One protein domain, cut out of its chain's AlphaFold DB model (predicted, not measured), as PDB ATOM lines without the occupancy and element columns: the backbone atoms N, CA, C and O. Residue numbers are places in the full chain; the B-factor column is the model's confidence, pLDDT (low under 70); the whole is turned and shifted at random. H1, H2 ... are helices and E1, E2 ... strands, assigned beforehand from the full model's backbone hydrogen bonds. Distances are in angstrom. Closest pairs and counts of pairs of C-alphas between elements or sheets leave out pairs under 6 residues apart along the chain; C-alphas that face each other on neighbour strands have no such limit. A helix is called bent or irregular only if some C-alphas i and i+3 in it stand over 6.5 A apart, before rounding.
ATOM      1  N   ALA A  96      46.342 -44.632 -41.273       95.62
ATOM      2  CA  ALA A  96      44.979 -44.715 -41.791       95.62
ATOM      3  C   ALA A  96      44.422 -46.149 -41.810       95.62
ATOM      4  O   ALA A  96      43.249 -46.347 -41.499       95.62
ATOM      5  N   ASP A  97      45.269 -47.143 -42.084       96.00
ATOM      6  CA  ASP A  97      44.881 -48.559 -42.118       96.00
ATOM      7  C   ASP A  97      44.378 -49.071 -40.757       96.00
ATOM      8  O   ASP A  97      43.488 -49.921 -40.699       96.00
ATOM      9  N   ASN A  98      44.879 -48.504 -39.655       95.88
ATOM     10  CA  ASN A  98      44.481 -48.873 -38.296       95.88
ATOM     11  C   ASN A  98      43.304 -48.032 -37.766       95.88
ATOM     12  O   ASN A  98      42.757 -48.335 -36.707       95.88
ATOM     13  N   TRP A  99      42.844 -47.008 -38.495       95.44
ATOM     14  CA  TRP A  99      41.801 -46.086 -38.023       95.44
ATOM     15  C   TRP A  99      40.501 -46.780 -37.598       95.44
ATOM     16  O   TRP A  99      39.893 -46.430 -36.582       95.44
ATOM     17  N   THR A 100      40.070 -47.783 -38.366       95.31
ATOM     18  CA  THR A 100      38.852 -48.541 -38.048       95.31
ATOM     19  C   THR A 100      38.998 -49.263 -36.710       95.31
ATOM     20  O   THR A 100      38.045 -49.307 -35.938       95.31
ATOM     21  N   PHE A 101      40.191 -49.776 -36.396       94.25
ATOM     22  CA  PHE A 101      40.461 -50.409 -35.108       94.25
ATOM     23  C   PHE A 101      40.379 -49.399 -33.956       94.25
ATOM     24  O   PHE A 101      39.762 -49.690 -32.938       94.25
ATOM     25  N   PHE A 102      40.906 -48.186 -34.128       94.50
ATOM     26  CA  PHE A 102      40.855 -47.150 -33.090       94.50
ATOM     27  C   PHE A 102      39.433 -46.646 -32.803       94.50
ATOM     28  O   PHE A 102      39.024 -46.523 -31.648       94.50
ATOM     29  N   SER A 103      38.667 -46.386 -33.860       92.94
ATOM     30  CA  SER A 103      37.328 -45.784 -33.775       92.94
ATOM     31  C   SER A 103      36.205 -46.777 -33.453       92.94
ATOM     32  O   SER A 103      35.134 -46.370 -33.003       92.94
ATOM     33  N   THR A 104      36.423 -48.081 -33.655       93.44
ATOM     34  CA  THR A 104      35.421 -49.108 -33.337       93.44
ATOM     35  C   THR A 104      35.291 -49.283 -31.819       93.44
ATOM     36  O   THR A 104      36.312 -49.442 -31.152       93.44
ATOM     37  N   PRO A 105      34.069 -49.300 -31.248       91.00
ATOM     38  CA  PRO A 105      33.860 -49.550 -29.825       91.00
ATOM     39  C   PRO A 105      34.446 -50.879 -29.332       91.00
ATOM     40  O   PRO A 105      34.460 -51.888 -30.041       91.00
ATOM     41  N   GLN A 106      34.847 -50.893 -28.063       87.75
ATOM     42  CA  GLN A 106      35.241 -52.112 -27.356       87.75
ATOM     43  C   GLN A 106      34.088 -53.138 -27.330       87.75
ATOM     44  O   GLN A 106      32.926 -52.741 -27.189       87.75
ATOM     45  N   PRO A 107      34.367 -54.453 -27.439       85.56
ATOM     46  CA  PRO A 107      35.694 -55.077 -27.513       85.56
ATOM     47  C   PRO A 107      36.231 -55.265 -28.949       85.56
ATOM     48  O   PRO A 107      37.253 -55.913 -29.139       85.56
ATOM     49  N   ALA A 108      35.530 -54.774 -29.979       87.69
ATOM     50  CA  ALA A 108      35.912 -55.001 -31.379       87.69
ATOM     51  C   ALA A 108      37.029 -54.057 -31.875       87.69
ATOM     52  O   ALA A 108      37.685 -54.348 -32.875       87.69
ATOM     53  N   GLY A 109      37.243 -52.944 -31.178       90.56
ATOM     54  CA  GLY A 109      38.335 -51.995 -31.377       90.56
ATOM     55  C   GLY A 109      38.635 -51.248 -30.082       90.56
ATOM     56  O   GLY A 109      38.199 -51.679 -29.018       90.56
ATOM     57  N   LEU A 110      39.346 -50.122 -30.159       91.56
ATOM     58  CA  LEU A 110      39.789 -49.383 -28.974       91.56
ATOM     59  C   LEU A 110      38.706 -48.515 -28.318       91.56
ATOM     60  O   LEU A 110      38.778 -48.240 -27.119       91.56
ATOM     61  N   GLY A 111      37.688 -48.119 -29.080       91.50
ATOM     62  CA  GLY A 111      36.601 -47.265 -28.616       91.50
ATOM     63  C   GLY A 111      37.041 -45.837 -28.315       91.50
ATOM     64  O   GLY A 111      36.604 -45.271 -27.313       91.50
ATOM     65  N   TRP A 112      37.908 -45.260 -29.153       94.50
ATOM     66  CA  TRP A 112      38.333 -43.873 -28.979       94.50
ATOM     67  C   TRP A 112      37.143 -42.902 -29.003       94.50
ATOM     68  O   TRP A 112      36.243 -43.053 -29.838       94.50
ATOM     69  N   PRO A 113      37.132 -41.886 -28.116       92.50
ATOM     70  CA  PRO A 113      36.112 -40.851 -28.146       92.50
ATOM     71  C   PRO A 113      36.082 -40.146 -29.505       92.50
ATOM     72  O   PRO A 113      37.115 -39.874 -30.114       92.50
ATOM     73  N   SER A 114      34.882 -39.796 -29.964       88.62
ATOM     74  CA  SER A 114      34.730 -38.915 -31.123       88.62
ATOM     75  C   SER A 114      35.316 -37.528 -30.834       88.62
ATOM     76  O   SER A 114      35.242 -37.050 -29.698       88.62
ATOM     77  N   ALA A 115      35.767 -36.815 -31.867       87.44
ATOM     78  CA  ALA A 115      36.204 -35.422 -31.719       87.44
ATOM     79  C   ALA A 115      35.103 -34.486 -31.170       87.44
ATOM     80  O   ALA A 115      35.398 -33.465 -30.557       87.44
ATOM     81  N   SER A 116      33.819 -34.835 -31.340       89.00
ATOM     82  CA  SER A 116      32.703 -34.094 -30.731       89.00
ATOM     83  C   SER A 116      32.568 -34.301 -29.220       89.00
ATOM     84  O   SER A 116      32.017 -33.440 -28.543       89.00
ATOM     85  N   SER A 117      33.037 -35.437 -28.695       91.69
ATOM     86  CA  SER A 117      33.060 -35.721 -27.253       91.69
ATOM     87  C   SER A 117      34.361 -35.273 -26.591       91.69
ATOM     88  O   SER A 117      34.347 -34.903 -25.423       91.69
ATOM     89  N   ASP A 118      35.467 -35.291 -27.335       92.50
ATOM     90  CA  ASP A 118      36.768 -34.820 -26.877       92.50
ATOM     91  C   ASP A 118      37.549 -34.236 -28.060       92.50
ATOM     92  O   ASP A 118      38.036 -34.969 -28.918       92.50
ATOM     93  N   ALA A 119      37.683 -32.909 -28.104       90.81
ATOM     94  CA  ALA A 119      38.353 -32.204 -29.200       90.81
ATOM     95  C   ALA A 119      39.864 -32.498 -29.294       90.81
ATOM     96  O   ALA A 119      40.503 -32.133 -30.281       90.81
ATOM     97  N   ARG A 120      40.441 -33.152 -28.278       91.94
ATOM     98  CA  ARG A 120      41.836 -33.612 -28.268       91.94
ATOM     99  C   ARG A 120      41.999 -34.939 -29.022       91.94
ATOM    100  O   ARG A 120      43.123 -35.347 -29.298       91.94
ATOM    101  N   CYS A 121      40.894 -35.603 -29.377       94.50
ATOM    102  CA  CYS A 121      40.900 -36.792 -30.222       94.50
ATOM    103  C   CYS A 121      40.837 -36.443 -31.718       94.50
ATOM    104  O   CYS A 121      40.211 -35.451 -32.105       94.50
ATOM    105  N   PRO A 122      41.434 -37.279 -32.586       94.19
ATOM    106  CA  PRO A 122      41.283 -37.157 -34.033       94.19
ATOM    107  C   PRO A 122      39.818 -37.345 -34.458       94.19
ATOM    108  O   PRO A 122      39.094 -38.172 -33.900       94.19
ATOM    109  N   SER A 123      39.370 -36.594 -35.468       92.50
ATOM    110  CA  SER A 123      38.026 -36.742 -36.049       92.50
ATOM    111  C   SER A 123      37.997 -37.757 -37.195       92.50
ATOM    112  O   SER A 123      36.949 -38.325 -37.510       92.50
ATOM    113  N   SER A 124      39.158 -38.004 -37.799       94.38
ATOM    114  CA  SER A 124      39.357 -38.920 -38.914       94.38
ATOM    115  C   SER A 124      40.789 -39.459 -38.944       94.38
ATOM    116  O   SER A 124      41.684 -38.933 -38.280       94.38
ATOM    117  N   ALA A 125      41.028 -40.463 -39.790       94.94
ATOM    118  CA  ALA A 125      42.366 -40.979 -40.075       94.94
ATOM    119  C   ALA A 125      43.354 -39.893 -40.543       94.94
ATOM    120  O   ALA A 125      44.557 -40.048 -40.362       94.94
ATOM    121  N   GLN A 126      42.857 -38.818 -41.163       94.94
ATOM    122  CA  GLN A 126      43.674 -37.723 -41.687       94.94
ATOM    123  C   GLN A 126      44.206 -36.793 -40.590       94.94
ATOM    124  O   GLN A 126      45.165 -36.068 -40.840       94.94
ATOM    125  N   ASP A 127      43.613 -36.824 -39.395       95.12
ATOM    126  CA  ASP A 127      44.038 -35.987 -38.269       95.12
ATOM    127  C   ASP A 127      45.147 -36.642 -37.436       95.12
ATOM    128  O   ASP A 127      45.730 -35.986 -36.573       95.12
ATOM    129  N   LEU A 128      45.427 -37.929 -37.668       96.31
ATOM    130  CA  LEU A 128      46.476 -38.662 -36.969       96.31
ATOM    131  C   LEU A 128      47.847 -38.044 -37.260       96.31
ATOM    132  O   LEU A 128      48.267 -37.946 -38.414       96.31
ATOM    133  N   GLN A 129      48.562 -37.677 -36.201       96.75
ATOM    134  CA  GLN A 129      49.986 -37.372 -36.271       96.75
ATOM    135  C   GLN A 129      50.798 -38.666 -36.161       96.75
ATOM    136  O   GLN A 129      50.333 -39.622 -35.531       96.75
ATOM    137  N   PRO A 130      52.011 -38.724 -36.746       97.44
ATOM    138  CA  PRO A 130      52.863 -39.895 -36.603       97.44
ATOM    139  C   PRO A 130      53.117 -40.201 -35.124       97.44
ATOM    140  O   PRO A 130      53.633 -39.375 -34.376       97.44
ATOM    141  N   GLY A 131      52.740 -41.403 -34.711       97.69
ATOM    142  CA  GLY A 131      52.846 -41.874 -33.340       97.69
ATOM    143  C   GLY A 131      52.299 -43.290 -33.214       97.69
ATOM    144  O   GLY A 131      51.960 -43.938 -34.208       97.69
ATOM    145  N   TYR A 132      52.201 -43.769 -31.986       97.75
ATOM    146  CA  TYR A 132      51.508 -45.003 -31.646       97.75
ATOM    147  C   TYR A 132      50.842 -44.849 -30.280       97.75
ATOM    148  O   TYR A 132      51.188 -43.956 -29.503       97.75
ATOM    149  N   LEU A 133      49.857 -45.700 -29.996       96.50
ATOM    150  CA  LEU A 133      49.172 -45.672 -28.709       96.50
ATOM    151  C   LEU A 133      50.143 -46.096 -27.605       96.50
ATOM    152  O   LEU A 133      50.520 -47.262 -27.543       96.50
ATOM    153  N   ALA A 134      50.461 -45.166 -26.710       95.56
ATOM    154  CA  ALA A 134      51.207 -45.434 -25.490       95.56
ATOM    155  C   ALA A 134      50.392 -44.930 -24.295       95.56
ATOM    156  O   ALA A 134      50.542 -43.798 -23.852       95.56
ATOM    157  N   GLY A 135      49.426 -45.729 -23.859       91.25
ATOM    158  CA  GLY A 135      48.510 -45.370 -22.784       91.25
ATOM    159  C   GLY A 135      47.303 -46.297 -22.751       91.25
ATOM    160  O   GLY A 135      47.273 -47.345 -23.398       91.25
ATOM    161  N   LEU A 136      46.267 -45.908 -22.009       88.75
ATOM    162  CA  LEU A 136      45.048 -46.712 -21.907       88.75
ATOM    163  C   LEU A 136      44.274 -46.754 -23.232       88.75
ATOM    164  O   LEU A 136      44.081 -45.735 -23.888       88.75
ATOM    165  N   GLN A 137      43.734 -47.928 -23.566       86.19
ATOM    166  CA  GLN A 137      43.026 -48.199 -24.825       86.19
ATOM    167  C   GLN A 137      41.911 -47.204 -25.185       86.19
ATOM    168  O   GLN A 137      41.724 -46.886 -26.352       86.19
ATOM    169  N   ASN A 138      41.186 -46.672 -24.200       84.00
ATOM    170  CA  ASN A 138      40.084 -45.730 -24.420       84.00
ATOM    171  C   ASN A 138      40.524 -44.256 -24.448       84.00
ATOM    172  O   ASN A 138      39.672 -43.366 -24.469       84.00
ATOM    173  N   ARG A 139      41.832 -43.985 -24.411       90.75
ATOM    174  CA  ARG A 139      42.406 -42.643 -24.500       90.75
ATOM    175  C   ARG A 139      43.078 -42.500 -25.860       90.75
ATOM    176  O   ARG A 139      43.943 -43.285 -26.227       90.75
ATOM    177  N   CYS A 140      42.676 -41.488 -26.617       95.00
ATOM    178  CA  CYS A 140      43.189 -41.199 -27.957       95.00
ATOM    179  C   CYS A 140      44.533 -40.443 -27.899       95.00
ATOM    180  O   CYS A 140      44.697 -39.409 -28.541       95.00
ATOM    181  N   ALA A 141      45.462 -40.905 -27.066       96.12
ATOM    182  CA  ALA A 141      46.662 -40.169 -26.683       96.12
ATOM    183  C   ALA A 141      47.830 -41.109 -26.391       96.12
ATOM    184  O   ALA A 141      47.645 -42.311 -26.199       96.12
ATOM    185  N   TYR A 142      49.022 -40.536 -26.312       97.38
ATOM    186  CA  TYR A 142      50.191 -41.187 -25.749       97.38
ATOM    187  C   TYR A 142      50.744 -40.378 -24.578       97.38
ATOM    188  O   TYR A 142      50.762 -39.145 -24.589       97.38
ATOM    189  N   TYR A 143      51.173 -41.105 -23.559       97.06
ATOM    190  CA  TYR A 143      51.626 -40.619 -22.268       97.06
ATOM    191  C   TYR A 143      53.148 -40.683 -22.207       97.06
ATOM    192  O   TYR A 143      53.760 -41.556 -22.819       97.06
ATOM    193  N   SER A 144      53.770 -39.725 -21.523       96.12
ATOM    194  CA  SER A 144      55.228 -39.563 -21.540       96.12
ATOM    195  C   SER A 144      55.972 -40.794 -21.022       96.12
ATOM    196  O   SER A 144      56.910 -41.236 -21.683       96.12
ATOM    197  N   ARG A 145      55.513 -41.381 -19.910       95.25
ATOM    198  CA  ARG A 145      56.036 -42.623 -19.316       95.25
ATOM    199  C   ARG A 145      55.869 -43.825 -20.243       95.25
ATOM    200  O   ARG A 145      56.860 -44.418 -20.665       95.25
ATOM    201  N   ASP A 146      54.636 -44.108 -20.656       95.81
ATOM    202  CA  ASP A 146      54.340 -45.216 -21.565       95.81
ATOM    203  C   ASP A 146      55.149 -45.098 -22.871       95.81
ATOM    204  O   ASP A 146      55.692 -46.079 -23.379       95.81
ATOM    205  N   TYR A 147      55.278 -43.884 -23.422       97.75
ATOM    206  CA  TYR A 147      56.069 -43.630 -24.624       97.75
ATOM    207  C   TYR A 147      57.527 -44.062 -24.442       97.75
ATOM    208  O   TYR A 147      58.041 -44.833 -25.261       97.75
ATOM    209  N   VAL A 148      58.201 -43.587 -23.390       97.69
ATOM    210  CA  VAL A 148      59.635 -43.859 -23.195       97.69
ATOM    211  C   VAL A 148      59.912 -45.335 -22.903       97.69
ATOM    212  O   VAL A 148      60.972 -45.841 -23.284       97.69
ATOM    213  N   HIS A 149      58.964 -46.053 -22.296       97.44
ATOM    214  CA  HIS A 149      59.084 -47.491 -22.040       97.44
ATOM    215  C   HIS A 149      58.789 -48.340 -23.283       97.44
ATOM    216  O   HIS A 149      59.387 -49.400 -23.461       97.44
ATOM    217  N   GLN A 150      57.988 -47.832 -24.219       98.19
ATOM    218  CA  GLN A 150      57.686 -48.502 -25.490       98.19
ATOM    219  C   GLN A 150      58.686 -48.188 -26.616       98.19
ATOM    220  O   GLN A 150      58.861 -48.992 -27.538       98.19
ATOM    221  N   ALA A 151      59.383 -47.048 -26.549       98.44
ATOM    222  CA  ALA A 151      60.181 -46.493 -27.648       98.44
ATOM    223  C   ALA A 151      61.246 -47.446 -28.215       98.44
ATOM    224  O   ALA A 151      61.495 -47.460 -29.423       98.44
ATOM    225  N   THR A 152      61.865 -48.282 -27.374       98.19
ATOM    226  CA  THR A 152      62.873 -49.253 -27.842       98.19
ATOM    227  C   THR A 152      62.235 -50.405 -28.620       98.19
ATOM    228  O   THR A 152      62.757 -50.798 -29.662       98.19
ATOM    229  N   GLY A 153      61.085 -50.919 -28.173       98.06
ATOM    230  CA  GLY A 153      60.314 -51.899 -28.941       98.06
ATOM    231  C   GLY A 153      59.829 -51.307 -30.266       98.06
ATOM    232  O   GLY A 153      59.966 -51.931 -31.319       98.06
ATOM    233  N   ALA A 154      59.359 -50.057 -30.236       97.94
ATOM    234  CA  ALA A 154      58.905 -49.321 -31.413       97.94
ATOM    235  C   ALA A 154      60.041 -49.103 -32.433       97.94
ATOM    236  O   ALA A 154      59.840 -49.299 -33.634       97.94
ATOM    237  N   TYR A 155      61.261 -48.803 -31.970       96.50
ATOM    238  CA  TYR A 155      62.452 -48.727 -32.825       96.50
ATOM    239  C   TYR A 155      62.652 -50.024 -33.627       96.50
ATOM    240  O   TYR A 155      62.818 -49.975 -34.847       96.50
ATOM    241  N   TYR A 156      62.563 -51.192 -32.982       97.00
ATOM    242  CA  TYR A 156      62.742 -52.475 -33.674       97.00
ATOM    243  C   TYR A 156      61.594 -52.824 -34.632       97.00
ATOM    244  O   TYR A 156      61.783 -53.625 -35.545       97.00
ATOM    245  N   LEU A 157      60.431 -52.184 -34.499       95.44
ATOM    246  CA  LEU A 157      59.334 -52.288 -35.468       95.44
ATOM    247  C   LEU A 157      59.495 -51.367 -36.685       95.44
ATOM    248  O   LEU A 157      58.719 -51.494 -37.643       95.44
ATOM    249  N   GLY A 158      60.496 -50.482 -36.665       92.06
ATOM    250  CA  GLY A 158      60.747 -49.471 -37.690       92.06
ATOM    251  C   GLY A 158      60.031 -48.142 -37.444       92.06
ATOM    252  O   GLY A 158      59.915 -47.339 -38.368       92.06
ATOM    253  N   PHE A 159      59.528 -47.891 -36.231       94.56
ATOM    254  CA  PHE A 159      58.743 -46.695 -35.891       94.56
ATOM    255  C   PHE A 159      59.622 -45.473 -35.580       94.56
ATOM    256  O   PHE A 159      59.429 -44.774 -34.587       94.56
ATOM    257  N   TYR A 160      60.622 -45.218 -36.426       90.50
ATOM    258  CA  TYR A 160      61.600 -44.144 -36.219       90.50
ATOM    259  C   TYR A 160      60.957 -42.763 -36.277       90.50
ATOM    260  O   TYR A 160      61.242 -41.913 -35.438       90.50
ATOM    261  N   GLU A 161      60.080 -42.555 -37.262       94.19
ATOM    262  CA  GLU A 161      59.390 -41.280 -37.432       94.19
ATOM    263  C   GLU A 161      58.402 -41.037 -36.294       94.19
ATOM    264  O   GLU A 161      58.342 -39.938 -35.763       94.19
ATOM    265  N   GLN A 162      57.685 -42.073 -35.862       97.88
ATOM    266  CA  GLN A 162      56.774 -42.007 -34.725       97.88
ATOM    267  C   GLN A 162      57.526 -41.658 -33.436       97.88
ATOM    268  O   GLN A 162      57.143 -40.707 -32.763       97.88
ATOM    269  N   ASN A 163      58.626 -42.359 -33.124       98.25
ATOM    270  CA  ASN A 163      59.463 -42.042 -31.961       98.25
ATOM    271  C   ASN A 163      59.964 -40.593 -32.010       98.25
ATOM    272  O   ASN A 163      59.875 -39.871 -31.019       98.25
ATOM    273  N   TYR A 164      60.452 -40.149 -33.173       97.94
ATOM    274  CA  TYR A 164      60.922 -38.777 -33.343       97.94
ATOM    275  C   TYR A 164      59.808 -37.754 -33.096       97.94
ATOM    276  O   TYR A 164      59.999 -36.847 -32.293       97.94
ATOM    277  N   GLN A 165      58.644 -37.912 -33.732       98.31
ATOM    278  CA  GLN A 165      57.527 -36.970 -33.604       98.31
ATOM    279  C   GLN A 165      56.943 -36.955 -32.186       98.31
ATOM    280  O   GLN A 165      56.640 -35.892 -31.650       98.31
ATOM    281  N   MET A 166      56.842 -38.112 -31.524       98.69
ATOM    282  CA  MET A 166      56.404 -38.182 -30.127       98.69
ATOM    283  C   MET A 166      57.393 -37.467 -29.194       98.69
ATOM    284  O   MET A 166      56.963 -36.683 -28.347       98.69
ATOM    285  N   ALA A 167      58.706 -37.664 -29.378       98.56
ATOM    286  CA  ALA A 167      59.725 -36.921 -28.634       98.56
ATOM    287  C   ALA A 167      59.666 -35.411 -28.926       98.56
ATOM    288  O   ALA A 167      59.723 -34.613 -27.993       98.56
ATOM    289  N   ASP A 168      59.522 -35.030 -30.199       98.50
ATOM    290  CA  ASP A 168      59.415 -33.639 -30.658       98.50
ATOM    291  C   ASP A 168      58.230 -32.919 -29.997       98.50
ATOM    292  O   ASP A 168      58.371 -31.801 -29.498       98.50
ATOM    293  N   HIS A 169      57.082 -33.595 -29.896       98.19
ATOM    294  CA  HIS A 169      55.931 -33.071 -29.172       98.19
ATOM    295  C   HIS A 169      56.237 -32.839 -27.687       98.19
ATOM    296  O   HIS A 169      55.948 -31.751 -27.197       98.19
ATOM    297  N   PHE A 170      56.855 -33.786 -26.969       98.06
ATOM    298  CA  PHE A 170      57.161 -33.592 -25.543       98.06
ATOM    299  C   PHE A 170      58.190 -32.484 -25.281       98.06
ATOM    300  O   PHE A 170      58.066 -31.767 -24.291       98.06
ATOM    301  N   VAL A 171      59.183 -32.293 -26.158       97.50
ATOM    302  CA  VAL A 171      60.180 -31.221 -25.965       97.50
ATOM    303  C   VAL A 171      59.652 -29.831 -26.332       97.50
ATOM    304  O   VAL A 171      60.156 -28.837 -25.812       97.50
ATOM    305  N   LYS A 172      58.636 -29.736 -27.202       96.62
ATOM    306  CA  LYS A 172      58.015 -28.460 -27.610       96.62
ATOM    307  C   LYS A 172      56.815 -28.075 -26.760       96.62
ATOM    308  O   LYS A 172      56.614 -26.897 -26.463       96.62
ATOM    309  N   LEU A 173      55.993 -29.053 -26.402       96.12
ATOM    310  CA  LEU A 173      54.795 -28.861 -25.600       96.12
ATOM    311  C   LEU A 173      55.190 -28.995 -24.134       96.12
ATOM    312  O   LEU A 173      55.089 -30.059 -23.523       96.12
ATOM    313  N   MET A 174      55.647 -27.873 -23.587       93.81
ATOM    314  CA  MET A 174      55.965 -27.717 -22.176       93.81
ATOM    315  C   MET A 174      55.015 -26.714 -21.522       93.81
ATOM    316  O   MET A 174      54.500 -25.806 -22.178       93.81
ATOM    317  N   HIS A 175      54.814 -26.844 -20.217       91.75
ATOM    318  CA  HIS A 175      54.067 -25.896 -19.405       91.75
ATOM    319  C   HIS A 175      54.899 -25.440 -18.208       91.75
ATOM    320  O   HIS A 175      55.781 -26.151 -17.730       91.75
ATOM    321  N   ASP A 176      54.604 -24.240 -17.717       88.00
ATOM    322  CA  ASP A 176      55.162 -23.737 -16.466       88.00
ATOM    323  C   ASP A 176      54.194 -24.065 -15.327       88.00
ATOM    324  O   ASP A 176      53.057 -23.586 -15.304       88.00
ATOM    325  N   ASN A 177      54.641 -24.899 -14.390       79.25
ATOM    326  CA  ASN A 177      53.927 -25.156 -13.149       79.25
ATOM    327  C   ASN A 177      54.789 -24.743 -11.948       79.25
ATOM    328  O   ASN A 177      55.655 -25.481 -11.484       79.25
ATOM    329  N   GLY A 178      54.559 -23.536 -11.429       76.69
ATOM    330  CA  GLY A 178      55.277 -23.046 -10.249       76.69
ATOM    331  C   GLY A 178      56.770 -22.788 -10.487       76.69
ATOM    332  O   GLY A 178      57.557 -22.877  -9.545       76.69
ATOM    333  N   GLY A 179      57.159 -22.467 -11.723       74.31
ATOM    334  CA  GLY A 179      58.519 -22.128 -12.133       74.31
ATOM    335  C   GLY A 179      59.329 -23.298 -12.696       74.31
ATOM    336  O   GLY A 179      60.468 -23.085 -13.114       74.31
ATOM    337  N   ALA A 180      58.779 -24.516 -12.724       81.19
ATOM    338  CA  ALA A 180      59.367 -25.624 -13.469       81.19
ATOM    339  C   ALA A 180      58.712 -25.728 -14.842       81.19
ATOM    340  O   ALA A 180      57.504 -25.939 -14.951       81.19
ATOM    341  N   LEU A 181      59.536 -25.610 -15.880       88.62
ATOM    342  CA  LEU A 181      59.126 -25.859 -17.251       88.62
ATOM    343  C   LEU A 181      59.175 -27.370 -17.507       88.62
ATOM    344  O   LEU A 181      60.264 -27.926 -17.659       88.62
ATOM    345  N   ALA A 182      58.017 -28.024 -17.495       90.12
ATOM    346  CA  ALA A 182      57.867 -29.473 -17.612       90.12
ATOM    347  C   ALA A 182      57.155 -29.849 -18.925       90.12
ATOM    348  O   ALA A 182      56.327 -29.070 -19.400       90.12
ATOM    349  N   PRO A 183      57.450 -31.013 -19.530       94.25
ATOM    350  CA  PRO A 183      56.637 -31.549 -20.617       94.25
ATOM    351  C   PRO A 183      55.224 -31.877 -20.117       94.25
ATOM    352  O   PRO A 183      55.057 -32.316 -18.982       94.25
ATOM    353  N   TYR A 184      54.214 -31.714 -20.975       95.25
ATOM    354  CA  TYR A 184      52.866 -32.214 -20.676       95.25
ATOM    355  C   TYR A 184      52.875 -33.737 -20.471       95.25
ATOM    356  O   TYR A 184      53.559 -34.453 -21.202       95.25
ATOM    357  N   TRP A 185      52.061 -34.235 -19.536       94.94
ATOM    358  CA  TRP A 185      51.912 -35.669 -19.257       94.94
ATOM    359  C   TRP A 185      51.546 -36.506 -20.483       94.94
ATOM    360  O   TRP A 185      52.091 -37.594 -20.677       94.94
ATOM    361  N   ALA A 186      50.625 -36.002 -21.309       97.12
ATOM    362  CA  ALA A 186      50.134 -36.714 -22.479       97.12
ATOM    363  C   ALA A 186      49.805 -35.784 -23.642       97.12
ATOM    364  O   ALA A 186      49.311 -34.666 -23.455       97.12
ATOM    365  N   ILE A 187      49.994 -36.306 -24.852       97.81
ATOM    366  CA  ILE A 187      49.692 -35.644 -26.119       97.81
ATOM    367  C   ILE A 187      48.693 -36.506 -26.898       97.81
ATOM    368  O   ILE A 187      48.799 -37.730 -26.948       97.81
ATOM    369  N   GLY A 188      47.687 -35.864 -27.485       97.00
ATOM    370  CA  GLY A 188      46.652 -36.514 -28.273       97.00
ATOM    371  C   GLY A 188      47.222 -37.074 -29.570       97.00
ATOM    372  O   GLY A 188      48.193 -36.557 -30.121       97.00
ATOM    373  N   ALA A 189      46.574 -38.093 -30.126       96.50
ATOM    374  CA  ALA A 189      46.934 -38.668 -31.421       96.50
ATOM    375  C   ALA A 189      46.823 -37.654 -32.577       96.50
ATOM    376  O   ALA A 189      47.343 -37.901 -33.659       96.50
ATOM    377  N   ASN A 190      46.172 -36.508 -32.353       95.56
ATOM    378  CA  ASN A 190      46.127 -35.369 -33.270       95.56
ATOM    379  C   ASN A 190      47.252 -34.329 -33.043       95.56
ATOM    380  O   ASN A 190      47.242 -33.280 -33.683       95.56
ATOM    381  N   GLY A 191      48.196 -34.589 -32.131       95.25
ATOM    382  CA  GLY A 191      49.324 -33.711 -31.790       95.25
ATOM    383  C   GLY A 191      49.004 -32.585 -30.801       95.25
ATOM    384  O   GLY A 191      49.878 -31.785 -30.479       95.25
ATOM    385  N   THR A 192      47.766 -32.490 -30.311       95.25
ATOM    386  CA  THR A 192      47.381 -31.460 -29.331       95.25
ATOM    387  C   THR A 192      47.652 -31.915 -27.902       95.25
ATOM    388  O   THR A 192      47.683 -33.106 -27.609       95.25
ATOM    389  N   VAL A 193      47.829 -30.967 -26.981       96.19
ATOM    390  CA  VAL A 193      47.951 -31.269 -25.549       96.19
ATOM    391  C   VAL A 193      46.749 -32.088 -25.070       96.19
ATOM    392  O   VAL A 193      45.600 -31.681 -25.265       96.19
ATOM    393  N   TYR A 194      47.016 -33.215 -24.404       96.06
ATOM    394  CA  TYR A 194      45.979 -34.081 -23.849       96.06
ATOM    395  C   TYR A 194      45.835 -33.908 -22.339       96.06
ATOM    396  O   TYR A 194      44.745 -33.604 -21.859       96.06
ATOM    397  N   GLU A 195      46.921 -34.048 -21.582       94.25
ATOM    398  CA  GLU A 195      46.899 -34.026 -20.115       94.25
ATOM    399  C   GLU A 195      48.173 -33.384 -19.569       94.25
ATOM    400  O   GLU A 195      49.235 -33.542 -20.164       94.25
ATOM    401  N   GLN A 196      48.069 -32.631 -18.467       90.56
ATOM    402  CA  GLN A 196      49.187 -31.842 -17.939       90.56
ATOM    403  C   GLN A 196      50.066 -32.569 -16.920       90.56
ATOM    404  O   GLN A 196      51.265 -32.430 -17.051       90.56
TER     405      GLN A 196
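What this domain is: This is residues 96 to 196 of the 611 residues of an uncharacterized protein of Burkholderia catarinensis (UniProt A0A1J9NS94). A small sheet of three short strands, E1, E4 and E5, lies near the middle, and a helical hairpin of H2 and H3 grazes it and reaches away to one side. The strand hairpin E2 and E3 makes one end of the long axis, while H1 and the loop round Ala 108 make the opposite end. The printed part has 101 residues, with three named helices and five named strands in the order H1 E1 H2 H3 E2 E3 E4 E5; the sheets E1 - E4 - E5 and E2 - E3 are antiparallel, and the class is mixed, helices and strands. The whole is compact, with a radius of gyration of the C-alphas of 13.5 A and spans of 43 by 34 by 22 A.

How they stand to each other: H1, residues 96 to 103, is not on the three-stranded sheet and is apart from H2, residues 144 to 156, and from H3, residues 160 to 172. In that sheet the edge strand E1, residues 141 to 143, is antiparallel to the inner strand E4, residues 186 to 188, with N 142 and O 187 at 2.9 A. H2 is only just on this sheet, with 5 pairs of C-alphas within 10 A, and only grazes it with residues 144 to 147. H2 and H3 form a helical hairpin and touch, their closest C-alphas being those of Ala 151 and Asn 163, 6.2 A apart; they run opposite ways at a shallow tilt of 23 degrees. H3 also only grazes the sheet, with residues 166 to 170. E2, residues 174 to 177, and E3, residues 180 to 183, form an antiparallel hairpin, with N 175 and O 182 at 2.8 A. E3 runs on into E4 across a break of 2 residues, at 44 degrees. E4 and the other edge strand E5, residues 193 to 195, form an antiparallel hairpin, with N 194 and O 186 at 2.9 A. In H3 every O i to N i+4 pair is within hydrogen-bond range, against 2 of 4 in H1 and 7 of 9 in H2.

Where its parts are: H1 begins at C-alpha 96, (44.979, -44.715, -41.791), and is irregular, with C-alphas 97 and 100 at 7.3 A. H2 is 19.2 A long and irregular, with C-alphas 149 and 152 at 7.2 A. H3 is 18.2 A long and ends at C-alpha 172, (58.015, -28.460, -27.610). E2 is 9.6 A long and E3 9.7 A. E5 ends at C-alpha 195, (46.899, -34.026, -20.115).

The domain as a whole: The two C-alphas farthest apart are those of Ala 108 and Gly 179, at 44.3 A. The printed part has no cut. The link from H1 to E1, 37 residues, is long; the other links are tight. The mean pLDDT of the printed part is 93.7, and no printed residue is under 70.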